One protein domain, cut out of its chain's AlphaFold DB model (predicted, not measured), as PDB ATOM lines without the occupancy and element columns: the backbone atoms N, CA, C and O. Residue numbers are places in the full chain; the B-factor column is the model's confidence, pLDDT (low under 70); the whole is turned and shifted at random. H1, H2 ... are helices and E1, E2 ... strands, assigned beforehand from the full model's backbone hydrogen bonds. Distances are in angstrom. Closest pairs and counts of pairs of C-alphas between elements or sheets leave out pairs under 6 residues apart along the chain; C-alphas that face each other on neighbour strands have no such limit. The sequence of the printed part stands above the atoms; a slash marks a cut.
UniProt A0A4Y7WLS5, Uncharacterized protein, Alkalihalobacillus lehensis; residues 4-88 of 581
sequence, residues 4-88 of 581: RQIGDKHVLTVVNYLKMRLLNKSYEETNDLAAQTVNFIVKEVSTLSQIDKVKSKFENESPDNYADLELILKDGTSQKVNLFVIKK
ATOM      1  N   ARG A   4     141.950 135.950  98.722       68.75
ATOM      2  CA  ARG A   4     140.807 136.779  99.153       68.75
ATOM      3  C   ARG A   4     139.462 136.082  98.922       68.75
ATOM      4  O   ARG A   4     138.628 136.061  99.812       68.75
ATOM      5  N   GLN A   5     139.294 135.420  97.775       76.25
ATOM      6  CA  GLN A   5     138.060 134.695  97.443       76.25
ATOM      7  C   GLN A   5     137.808 133.512  98.388       76.25
ATOM      8  O   GLN A   5     136.660 133.168  98.640       76.25
ATOM      9  N   ILE A   6     138.871 132.891  98.909       76.12
ATOM     10  CA  ILE A   6     138.763 131.788  99.874       76.12
ATOM     11  C   ILE A   6     138.291 132.325 101.231       76.12
ATOM     12  O   ILE A   6     137.371 131.759 101.816       76.12
ATOM     13  N   GLY A   7     138.889 133.426 101.701       83.31
ATOM     14  CA  GLY A   7     138.506 134.073 102.957       83.31
ATOM     15  C   GLY A   7     137.075 134.607 102.928       83.31
ATOM     16  O   GLY A   7     136.275 134.247 103.784       83.31
ATOM     17  N   ASP A   8     136.719 135.381 101.899       88.50
ATOM     18  CA  ASP A   8     135.380 135.968 101.771       88.50
ATOM     19  C   ASP A   8     134.295 134.882 101.676       88.50
ATOM     20  O   ASP A   8     133.263 134.967 102.345       88.50
ATOM     21  N   LYS A   9     134.556 133.805 100.914       88.88
ATOM     22  CA  LYS A   9     133.661 132.642 100.853       88.88
ATOM     23  C   LYS A   9     133.505 131.989 102.224       88.88
ATOM     24  O   LYS A   9     132.386 131.672 102.607       88.88
ATOM     25  N   HIS A  10     134.596 131.798 102.962       90.38
ATOM     26  CA  HIS A  10     134.530 131.204 104.294       90.38
ATOM     27  C   HIS A  10     133.683 132.038 105.255       90.38
ATOM     28  O   HIS A  10     132.826 131.479 105.931       90.38
ATOM     29  N   VAL A  11     133.871 133.362 105.278       92.62
ATOM     30  CA  VAL A  11     133.072 134.273 106.112       92.62
ATOM     31  C   VAL A  11     131.584 134.127 105.791       92.62
ATOM     32  O   VAL A  11     130.786 133.899 106.697       92.62
ATOM     33  N   LEU A  12     131.207 134.178 104.510       92.62
ATOM     34  CA  LEU A  12     129.814 134.008 104.087       92.62
ATOM     35  C   LEU A  12     129.240 132.642 104.498       92.62
ATOM     36  O   LEU A  12     128.115 132.577 104.993       92.62
ATOM     37  N   THR A  13     130.006 131.556 104.346       91.62
ATOM     38  CA  THR A  13     129.564 130.217 104.766       91.62
ATOM     39  C   THR A  13     129.380 130.132 106.283       91.62
ATOM     40  O   THR A  13     128.358 129.622 106.736       91.62
ATOM     41  N   VAL A  14     130.306 130.682 107.078       93.31
ATOM     42  CA  VAL A  14     130.192 130.723 108.548       93.31
ATOM     43  C   VAL A  14     128.949 131.503 108.982       93.31
ATOM     44  O   VAL A  14     128.198 131.024 109.831       93.31
ATOM     45  N   VAL A  15     128.685 132.664 108.369       93.56
ATOM     46  CA  VAL A  15     127.467 133.457 108.621       93.56
ATOM     47  C   VAL A  15     126.217 132.630 108.338       93.56
ATOM     48  O   VAL A  15     125.309 132.583 109.168       93.56
ATOM     49  N   ASN A  16     126.163 131.971 107.180       91.94
ATOM     50  CA  ASN A  16     125.010 131.172 106.780       91.94
ATOM     51  C   ASN A  16     124.768 130.011 107.749       91.94
ATOM     52  O   ASN A  16     123.641 129.818 108.197       91.94
ATOM     53  N   TYR A  17     125.816 129.283 108.134       92.44
ATOM     54  CA  TYR A  17     125.714 128.172 109.080       92.44
ATOM     55  C   TYR A  17     125.304 128.619 110.489       92.44
ATOM     56  O   TYR A  17     124.465 127.962 111.108       92.44
ATOM     57  N   LEU A  18     125.810 129.758 110.981       91.69
ATOM     58  CA  LEU A  18     125.340 130.352 112.239       91.69
ATOM     59  C   LEU A  18     123.856 130.735 112.157       91.69
ATOM     60  O   LEU A  18     123.081 130.350 113.031       91.69
ATOM     61  N   LYS A  19     123.435 131.429 111.088       91.50
ATOM     62  CA  LYS A  19     122.027 131.810 110.866       91.50
ATOM     63  C   LYS A  19     121.113 130.580 110.763       91.50
ATOM     64  O   LYS A  19     120.024 130.584 111.329       91.50
ATOM     65  N   MET A  20     121.549 129.508 110.098       89.75
ATOM     66  CA  MET A  20     120.801 128.246 110.028       89.75
ATOM     67  C   MET A  20     120.651 127.591 111.403       89.75
ATOM     68  O   MET A  20     119.543 127.197 111.761       89.75
ATOM     69  N   ARG A  21     121.725 127.539 112.201       87.31
ATOM     70  CA  ARG A  21     121.679 126.985 113.562       87.31
ATOM     71  C   ARG A  21     120.778 127.768 114.506       87.31
ATOM     72  O   ARG A  21     120.056 127.144 115.274       87.31
ATOM     73  N   LEU A  22     120.763 129.097 114.415       87.50
ATOM     74  CA  LEU A  22     119.833 129.935 115.185       87.50
ATOM     75  C   LEU A  22     118.362 129.654 114.841       87.50
ATOM     76  O   LEU A  22     117.490 129.792 115.691       87.50
ATOM     77  N   LEU A  23     118.088 129.209 113.612       87.50
ATOM     78  CA  LEU A  23     116.759 128.809 113.145       87.50
ATOM     79  C   LEU A  23     116.472 127.306 113.331       87.50
ATOM     80  O   LEU A  23     115.508 126.806 112.750       87.50
ATOM     81  N   ASN A  24     117.300 126.573 114.088       82.19
ATOM     82  CA  ASN A  24     117.222 125.113 114.258       82.19
ATOM     83  C   ASN A  24     117.243 124.315 112.934       82.19
ATOM     84  O   ASN A  24     116.665 123.232 112.843       82.19
ATOM     85  N   LYS A  25     117.917 124.829 111.896       82.88
ATOM     86  CA  LYS A  25     118.110 124.144 110.606       82.88
ATOM     87  C   LYS A  25     119.474 123.449 110.558       82.88
ATOM     88  O   LYS A  25     120.477 124.017 110.993       82.88
ATOM     89  N   SER A  26     119.522 122.237 110.005       72.94
ATOM     90  CA  SER A  26     120.768 121.502 109.758       72.94
ATOM     91  C   SER A  26     121.447 121.962 108.465       72.94
ATOM     92  O   SER A  26     120.793 122.427 107.534       72.94
ATOM     93  N   TYR A  27     122.767 121.814 108.406       73.38
ATOM     94  CA  TYR A  27     123.568 121.941 107.190       73.38
ATOM     95  C   TYR A  27     124.459 120.700 107.056       73.38
ATOM     96  O   TYR A  27     124.835 120.097 108.064       73.38
ATOM     97  N   GLU A  28     124.749 120.294 105.822       60.84
ATOM     98  CA  GLU A  28     125.619 119.148 105.547       60.84
ATOM     99  C   GLU A  28     127.101 119.516 105.724       60.84
ATOM    100  O   GLU A  28     127.489 120.663 105.517       60.84
ATOM    101  N   GLU A  29     127.898 118.504 106.087       60.00
ATOM    102  CA  GLU A  29     129.360 118.492 106.290       60.00
ATOM    103  C   GLU A  29     129.877 118.892 107.687       60.00
ATOM    104  O   GLU A  29     130.064 120.055 108.036       60.00
ATOM    105  N   THR A  30     130.225 117.879 108.487       61.16
ATOM    106  CA  THR A  30     130.883 118.034 109.797       61.16
ATOM    107  C   THR A  30     132.375 118.364 109.700       61.16
ATOM    108  O   THR A  30     132.926 118.906 110.656       61.16
ATOM    109  N   ASN A  31     133.031 118.077 108.570       62.91
ATOM    110  CA  ASN A  31     134.478 118.269 108.380       62.91
ATOM    111  C   ASN A  31     134.858 119.510 107.554       62.91
ATOM    112  O   ASN A  31     136.052 119.770 107.387       62.91
ATOM    113  N   ASP A  32     133.880 120.280 107.068       84.38
ATOM    114  CA  ASP A  32     134.144 121.547 106.384       84.38
ATOM    115  C   ASP A  32     134.767 122.582 107.338       84.38
ATOM    116  O   ASP A  32     134.490 122.620 108.544       84.38
ATOM    117  N   LEU A  33     135.608 123.460 106.787       88.75
ATOM    118  CA  LEU A  33     136.260 124.531 107.531       88.75
ATOM    119  C   LEU A  33     135.237 125.420 108.241       88.75
ATOM    120  O   LEU A  33     135.432 125.740 109.411       88.75
ATOM    121  N   ALA A  34     134.168 125.841 107.553       90.75
ATOM    122  CA  ALA A  34     133.190 126.754 108.138       90.75
ATOM    123  C   ALA A  34     132.385 126.067 109.243       90.75
ATOM    124  O   ALA A  34     132.163 126.667 110.292       90.75
ATOM    125  N   ALA A  35     132.022 124.794 109.062       89.56
ATOM    126  CA  ALA A  35     131.349 124.002 110.090       89.56
ATOM    127  C   ALA A  35     132.174 123.907 111.384       89.56
ATOM    128  O   ALA A  35     131.642 124.097 112.481       89.56
ATOM    129  N   GLN A  36     133.482 123.668 111.261       91.44
ATOM    130  CA  GLN A  36     134.404 123.625 112.397       91.44
ATOM    131  C   GLN A  36     134.549 125.000 113.068       91.44
ATOM    132  O   GLN A  36     134.500 125.082 114.296       91.44
ATOM    133  N   THR A  37     134.637 126.089 112.292       93.88
ATOM    134  CA  THR A  37     134.632 127.462 112.832       93.88
ATOM    135  C   THR A  37     133.351 127.756 113.620       93.88
ATOM    136  O   THR A  37     133.412 128.275 114.731       93.88
ATOM    137  N   VAL A  38     132.185 127.390 113.081       92.81
ATOM    138  CA  VAL A  38     130.874 127.588 113.725       92.81
ATOM    139  C   VAL A  38     130.784 126.808 115.034       92.81
ATOM    140  O   VAL A  38     130.348 127.355 116.045       92.81
ATOM    141  N   ASN A  39     131.220 125.545 115.038       90.62
ATOM    142  CA  ASN A  39     131.272 124.731 116.254       90.62
ATOM    143  C   ASN A  39     132.157 125.375 117.325       90.62
ATOM    144  O   ASN A  39     131.767 125.413 118.489       90.62
ATOM    145  N   PHE A  40     133.314 125.912 116.931       93.31
ATOM    146  CA  PHE A  40     134.210 126.615 117.843       93.31
ATOM    147  C   PHE A  40     133.568 127.887 118.415       93.31
ATOM    148  O   PHE A  40     133.579 128.064 119.627       93.31
ATOM    149  N   ILE A  41     132.942 128.729 117.582       92.94
ATOM    150  CA  ILE A  41     132.237 129.947 118.032       92.94
ATOM    151  C   ILE A  41     131.165 129.602 119.072       92.94
ATOM    152  O   ILE A  41     131.137 130.185 120.151       92.94
ATOM    153  N   VAL A  42     130.313 128.620 118.771       90.56
ATOM    154  CA  VAL A  42     129.205 128.226 119.657       90.56
ATOM    155  C   VAL A  42     129.698 127.646 120.985       90.56
ATOM    156  O   VAL A  42     129.008 127.749 121.998       90.56
ATOM    157  N   LYS A  43     130.872 127.010 120.981       89.38
ATOM    158  CA  LYS A  43     131.443 126.366 122.164       89.38
ATOM    159  C   LYS A  43     132.249 127.330 123.036       89.38
ATOM    160  O   LYS A  43     132.127 127.275 124.251       89.38
ATOM    161  N   GLU A  44     133.088 128.159 122.423       90.06
ATOM    162  CA  GLU A  44     134.146 128.907 123.115       90.06
ATOM    163  C   GLU A  44     133.907 130.425 123.145       90.06
ATOM    164  O   GLU A  44     134.532 131.116 123.942       90.06
ATOM    165  N   VAL A  45     133.038 130.966 122.278       85.50
ATOM    166  CA  VAL A  45     132.768 132.414 122.203       85.50
ATOM    167  C   VAL A  45     131.456 132.769 122.886       85.50
ATOM    168  O   VAL A  45     131.458 133.503 123.868       85.50
ATOM    169  N   SER A  46     130.347 132.250 122.363       86.06
ATOM    170  CA  SER A  46     128.999 132.496 122.879       86.06
ATOM    171  C   SER A  46     128.099 131.334 122.490       86.06
ATOM    172  O   SER A  46     128.091 130.914 121.330       86.06
ATOM    173  N   THR A  47     127.307 130.823 123.431       84.44
ATOM    174  CA  THR A  47     126.388 129.724 123.125       84.44
ATOM    175  C   THR A  47     125.258 130.207 122.217       84.44
ATOM    176  O   THR A  47     124.844 131.365 122.267       84.44
ATOM    177  N   LEU A  48     124.678 129.307 121.411       81.88
ATOM    178  CA  LEU A  48     123.533 129.652 120.549       81.88
ATOM    179  C   LEU A  48     122.359 130.250 121.336       81.88
ATOM    180  O   LEU A  48     121.627 131.077 120.811       81.88
ATOM    181  N   SER A  49     122.186 129.858 122.601       82.25
ATOM    182  CA  SER A  49     121.139 130.392 123.475       82.25
ATOM    183  C   SER A  49     121.333 131.868 123.843       82.25
ATOM    184  O   SER A  49     120.344 132.518 124.188       82.25
ATOM    185  N   GLN A  50     122.565 132.383 123.767       89.12
ATOM    186  CA  GLN A  50     122.943 133.765 124.084       89.12
ATOM    187  C   GLN A  50     122.936 134.678 122.858       89.12
ATOM    188  O   GLN A  50     122.736 135.881 123.004       89.12
ATOM    189  N   ILE A  51     123.135 134.124 121.662       89.94
ATOM    190  CA  ILE A  51     123.171 134.885 120.413       89.94
ATOM    191  C   ILE A  51     121.733 135.184 119.969       89.94
ATOM    192  O   ILE A  51     120.923 134.273 119.808       89.94
ATOM    193  N   ASP A  52     121.426 136.461 119.757       91.25
ATOM    194  CA  ASP A  52     120.158 136.920 119.180       91.25
ATOM    195  C   ASP A  52     120.268 137.040 117.654       91.25
ATOM    196  O   ASP A  52     119.475 136.474 116.899       91.25
ATOM    197  N   LYS A  53     121.315 137.724 117.176       92.88
ATOM    198  CA  LYS A  53     121.502 138.014 115.751       92.88
ATOM    199  C   LYS A  53     122.970 137.964 115.340       92.88
ATOM    200  O   LYS A  53     123.859 138.331 116.097       92.88
ATOM    201  N   VAL A  54     123.213 137.562 114.091       93.56
ATOM    202  CA  VAL A  54     124.537 137.595 113.450       93.56
ATOM    203  C   VAL A  54     124.484 138.503 112.229       93.56
ATOM    204  O   VAL A  54     123.651 138.290 111.341       93.56
ATOM    205  N   LYS A  55     125.385 139.487 112.167       94.00
ATOM    206  CA  LYS A  55     125.607 140.331 110.985       94.00
ATOM    207  C   LYS A  55     126.945 140.003 110.335       94.00
ATOM    208  O   LYS A  55     127.893 139.612 111.013       94.00
ATOM    209  N   SER A  56     127.016 140.192 109.023       94.38
ATOM    210  CA  SER A  56     128.251 140.057 108.246       94.38
ATOM    211  C   SER A  56     128.805 141.418 107.836       94.38
ATOM    212  O   SER A  56     128.033 142.314 107.500       94.38
ATOM    213  N   LYS A  57     130.137 141.551 107.730       92.88
ATOM    214  CA  LYS A  57     130.756 142.743 107.118       92.88
ATOM    215  C   LYS A  57     130.223 143.066 105.719       92.88
ATOM    216  O   LYS A  57     130.151 144.237 105.361       92.88
ATOM    217  N   PHE A  58     129.818 142.050 104.950       92.69
ATOM    218  CA  PHE A  58     129.303 142.204 103.584       92.69
ATOM    219  C   PHE A  58     127.901 142.825 103.515       92.69
ATOM    220  O   PHE A  58     127.416 143.102 102.426       92.69
ATOM    221  N   GLU A  59     127.259 143.055 104.662       91.69
ATOM    222  CA  GLU A  59     126.010 143.816 104.754       91.69
ATOM    223  C   GLU A  59     126.261 145.345 104.722       91.69
ATOM    224  O   GLU A  59     125.304 146.112 104.688       91.69
ATOM    225  N   ASN A  60     127.525 145.801 104.708       90.06
ATOM    226  CA  ASN A  60     127.917 147.217 104.673       90.06
ATOM    227  C   ASN A  60     128.532 147.620 103.320       90.06
ATOM    228  O   ASN A  60     129.174 146.808 102.659       90.06
ATOM    229  N   GLU A  61     128.440 148.905 102.953       85.00
ATOM    230  CA  GLU A  61     129.012 149.446 101.701       85.00
ATOM    231  C   GLU A  61     130.544 149.335 101.617       85.00
ATOM    232  O   GLU A  61     131.109 149.224 100.532       85.00
ATOM    233  N   SER A  62     131.234 149.348 102.763       82.56
ATOM    234  CA  SER A  62     132.695 149.208 102.855       82.56
ATOM    235  C   SER A  62     133.080 148.052 103.786       82.56
ATOM    236  O   SER A  62     133.499 148.304 104.918       82.56
ATOM    237  N   PRO A  63     132.956 146.783 103.340       83.75
ATOM    238  CA  PRO A  63     133.150 145.608 104.196       83.75
ATOM    239  C   PRO A  63     134.520 145.550 104.879       83.75
ATOM    240  O   PRO A  63     134.618 145.095 106.011       83.75
ATOM    241  N   ASP A  64     135.572 146.048 104.223       79.12
ATOM    242  CA  ASP A  64     136.952 146.010 104.733       79.12
ATOM    243  C   ASP A  64     137.169 146.883 105.996       79.12
ATOM    244  O   ASP A  64     138.211 146.773 106.642       79.12
ATOM    245  N   ASN A  65     136.190 147.722 106.373       80.56
ATOM    246  CA  ASN A  65     136.221 148.555 107.583       80.56
ATOM    247  C   ASN A  65     135.552 147.901 108.807       80.56
ATOM    248  O   ASN A  65     135.590 148.476 109.896       80.56
ATOM    249  N   TYR A  66     134.931 146.731 108.646       86.56
ATOM    250  CA  TYR A  66     134.167 146.049 109.693       86.56
ATOM    251  C   TYR A  66     134.748 144.662 109.986       86.56
ATOM    252  O   TYR A  66     135.378 144.046 109.126       86.56
ATOM    253  N   ALA A  67     134.516 144.165 111.204       89.62
ATOM    254  CA  ALA A  67     134.849 142.790 111.568       89.62
ATOM    255  C   ALA A  67     134.026 141.795 110.739       89.62
ATOM    256  O   ALA A  67     132.889 142.093 110.370       89.62
ATOM    257  N   ASP A  68     134.580 140.612 110.460       92.44
ATOM    258  CA  ASP A  68     133.946 139.620 109.579       92.44
ATOM    259  C   ASP A  68     132.526 139.246 110.022       92.44
ATOM    260  O   ASP A  68     131.618 139.151 109.183       92.44
ATOM    261  N   LEU A  69     132.343 139.090 111.338       94.75
ATOM    262  CA  LEU A  69     131.056 138.895 111.993       94.75
ATOM    263  C   LEU A  69     130.861 139.906 113.128       94.75
ATOM    264  O   LEU A  69     131.792 140.244 113.860       94.75
ATOM    265  N   GLU A  70     129.606 140.279 113.347       94.75
ATOM    266  CA  GLU A  70     129.143 140.910 114.580       94.75
ATOM    267  C   GLU A  70     128.062 140.016 115.203       94.75
ATOM    268  O   GLU A  70     127.007 139.795 114.596       94.75
ATOM    269  N   LEU A  71     128.341 139.461 116.387       94.12
ATOM    270  CA  LEU A  71     127.381 138.682 117.172       94.12
ATOM    271  C   LEU A  71     126.673 139.627 118.141       94.12
ATOM    272  O   LEU A  71     127.303 140.174 119.043       94.12
ATOM    273  N   ILE A  72     125.371 139.810 117.960       93.94
ATOM    274  CA  ILE A  72     124.518 140.570 118.872       93.94
ATOM    275  C   ILE A  72     123.918 139.573 119.855       93.94
ATOM    276  O   ILE A  72     123.223 138.636 119.447       93.94
ATOM    277  N   LEU A  73     124.223 139.751 121.134       93.38
ATOM    278  CA  LEU A  73     123.734 138.903 122.209       93.38
ATOM    279  C   LEU A  73     122.372 139.395 122.712       93.38
ATOM    280  O   LEU A  73     121.987 140.546 122.512       93.38
ATOM    281  N   LYS A  74     121.631 138.515 123.390       91.50
ATOM    282  CA  LYS A  74     120.288 138.813 123.923       91.50
ATOM    283  C   LYS A  74     120.257 139.916 124.981       91.50
ATOM    284  O   LYS A  74     119.207 140.510 125.197       91.50
ATOM    285  N   ASP A  75     121.382 140.179 125.639       91.31
ATOM    286  CA  ASP A  75     121.542 141.297 126.575       91.31
ATOM    287  C   ASP A  75     121.838 142.636 125.867       91.31
ATOM    288  O   ASP A  75     122.017 143.660 126.523       91.31
ATOM    289  N   GLY A  76     121.880 142.641 124.530       89.69
ATOM    290  CA  GLY A  76     122.175 143.806 123.701       89.69
ATOM    291  C   GLY A  76     123.667 144.058 123.480       89.69
ATOM    292  O   GLY A  76     124.016 144.973 122.733       89.69
ATOM    293  N   THR A  77     124.559 143.267 124.085       91.50
ATOM    294  CA  THR A  77     126.002 143.401 123.853       91.50
ATOM    295  C   THR A  77     126.389 142.913 122.456       91.50
ATOM    296  O   THR A  77     125.733 142.057 121.858       91.50
ATOM    297  N   SER A  78     127.465 143.485 121.912       91.94
ATOM    298  CA  SER A  78     127.983 143.142 120.588       91.94
ATOM    299  C   SER A  78     129.408 142.608 120.691       91.94
ATOM    300  O   SER A  78     130.280 143.248 121.283       91.94
ATOM    301  N   GLN A  79     129.646 141.438 120.100       91.81
ATOM    302  CA  GLN A  79     130.963 140.821 119.987       91.81
ATOM    303  C   GLN A  79     131.430 140.855 118.530       91.81
ATOM    304  O   GLN A  79     130.818 140.252 117.644       91.81
ATOM    305  N   LYS A  80     132.550 141.537 118.285       92.81
ATOM    306  CA  LYS A  80     133.206 141.593 116.973       92.81
ATOM    307  C   LYS A  80     134.110 140.382 116.798       92.81
ATOM    308  O   LYS A  80     134.989 140.151 117.628       92.81
ATOM    309  N   VAL A  81     133.903 139.627 115.722       93.06
ATOM    310  CA  VAL A  81     134.663 138.409 115.431       93.06
ATOM    311  C   VAL A  81     135.330 138.522 114.063       93.06
ATOM    312  O   VAL A  81     134.657 138.689 113.048       93.06
ATOM    313  N   ASN A  82     136.653 138.385 114.035       92.25
ATOM    314  CA  ASN A  82     137.457 138.305 112.819       92.25
ATOM    315  C   ASN A  82     137.820 136.842 112.537       92.25
ATOM    316  O   ASN A  82     138.238 136.111 113.440       92.25
ATOM    317  N   LEU A  83     137.672 136.412 111.285       92.44
ATOM    318  CA  LEU A  83     137.871 135.038 110.843       92.44
ATOM    319  C   LEU A  83     139.062 134.950 109.889       92.44
ATOM    320  O   LEU A  83     139.045 135.450 108.766       92.44
ATOM    321  N   PHE A  84     140.085 134.212 110.300       90.00
ATOM    322  CA  PHE A  84     141.272 133.972 109.492       90.00
ATOM    323  C   PHE A  84     141.294 132.530 109.005       90.00
ATOM    324  O   PHE A  84     141.417 131.598 109.798       90.00
ATOM    325  N   VAL A  85     141.255 132.335 107.688       89.31
ATOM    326  CA  VAL A  85     141.478 131.020 107.076       89.31
ATOM    327  C   VAL A  85     142.888 130.955 106.536       89.31
ATOM    328  O   VAL A  85     143.228 131.649 105.574       89.31
ATOM    329  N   ILE A  86     143.717 130.115 107.144       87.81
ATOM    330  CA  ILE A  86     145.129 130.024 106.784       87.81
ATOM    331  C   ILE A  86     145.575 128.583 106.582       87.81
ATOM    332  O   ILE A  86     145.032 127.629 107.130       87.81
ATOM    333  N   LYS A  87     146.630 128.434 105.795       87.12
ATOM    334  CA  LYS A  87     147.356 127.177 105.663       87.12
ATOM    335  C   LYS A  87     148.013 126.833 107.008       87.12
ATOM    336  O   LYS A  87     148.564 127.735 107.632       87.12
ATOM    337  N   LYS A  88     147.987 125.565 107.432       82.81
ATOM    338  CA  LYS A  88     148.439 125.061 108.751       82.81
ATOM    339  C   LYS A  88     149.555 125.871 109.441       82.81
ATOM    340  O   LYS A  88     149.323 126.451 110.499       82.81
TER     341      LYS A  88
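AT A GLANCE: This is residues 4 to 88 of the 581 residues of an uncharacterized protein of Alkalihalobacillus lehensis (UniProt A0A4Y7WLS5). A strongly twisted sheet of three strands, E1, E2 and E3, has the long helix H1 running along it, and the shorter helix H2 packs on H1 at a steep tilt, beside the strands and near E3. Residues 59 to 64, in the link from E1 to E2, stick out from this body. The printed part has 85 residues, with two named helices and then three named strands, in the order H1 H2 E1 E2 E3; the sheet runs E1 - E2 - E3, all antiparallel, and the class is mixed, helices and strands. The whole is compact, with a radius of gyration of the C-alphas of 12.4 A and spans of 33 by 31 by 21 A.

IN THESE COORDINATES: H1, residues 4 to 22, begins at C-alpha 4 (140.807, 136.779, 99.153) and is 27.3 A long. H2, residues 33 to 45, is 17.0 A long. E1 is residues 51 to 56, 14.2 A, and E2 residues 69 to 73, 12.6 A. E3, residues 78 to 87, is 29.2 A long and ends at C-alpha 87 (147.356, 127.177, 105.663).

HOW THE PARTS SIT: E1, E2 and E3 form a meander, each strand the antiparallel neighbour of the one before. In the hairpin E1 and E2, N 55 and O 70 are within hydrogen-bond range at 2.9 A; in the hairpin E2 and E3, N 71 and O 79 are at 2.9 A. H1 is on the sheet at a height of 7.6 A, over E2 and E3; its closest C-alphas to E3 are those of Gly 7 and Val 85, 5.9 A. H1 and H2 touch, closest at the C-alphas of Val 14 and Ala 34, 5.0 A, at a steep tilt of 56 degrees, the same way. In both helices every O i to N i+4 pair is within hydrogen-bond range.

THE WHOLE: The C-alphas of Asp 75 and Lys 88, the two farthest apart, are 36.1 A apart. The printed part has no cut; the link from E1 to E2 is long. Residue 4 and residues 28 to 31 have pLDDT under 70.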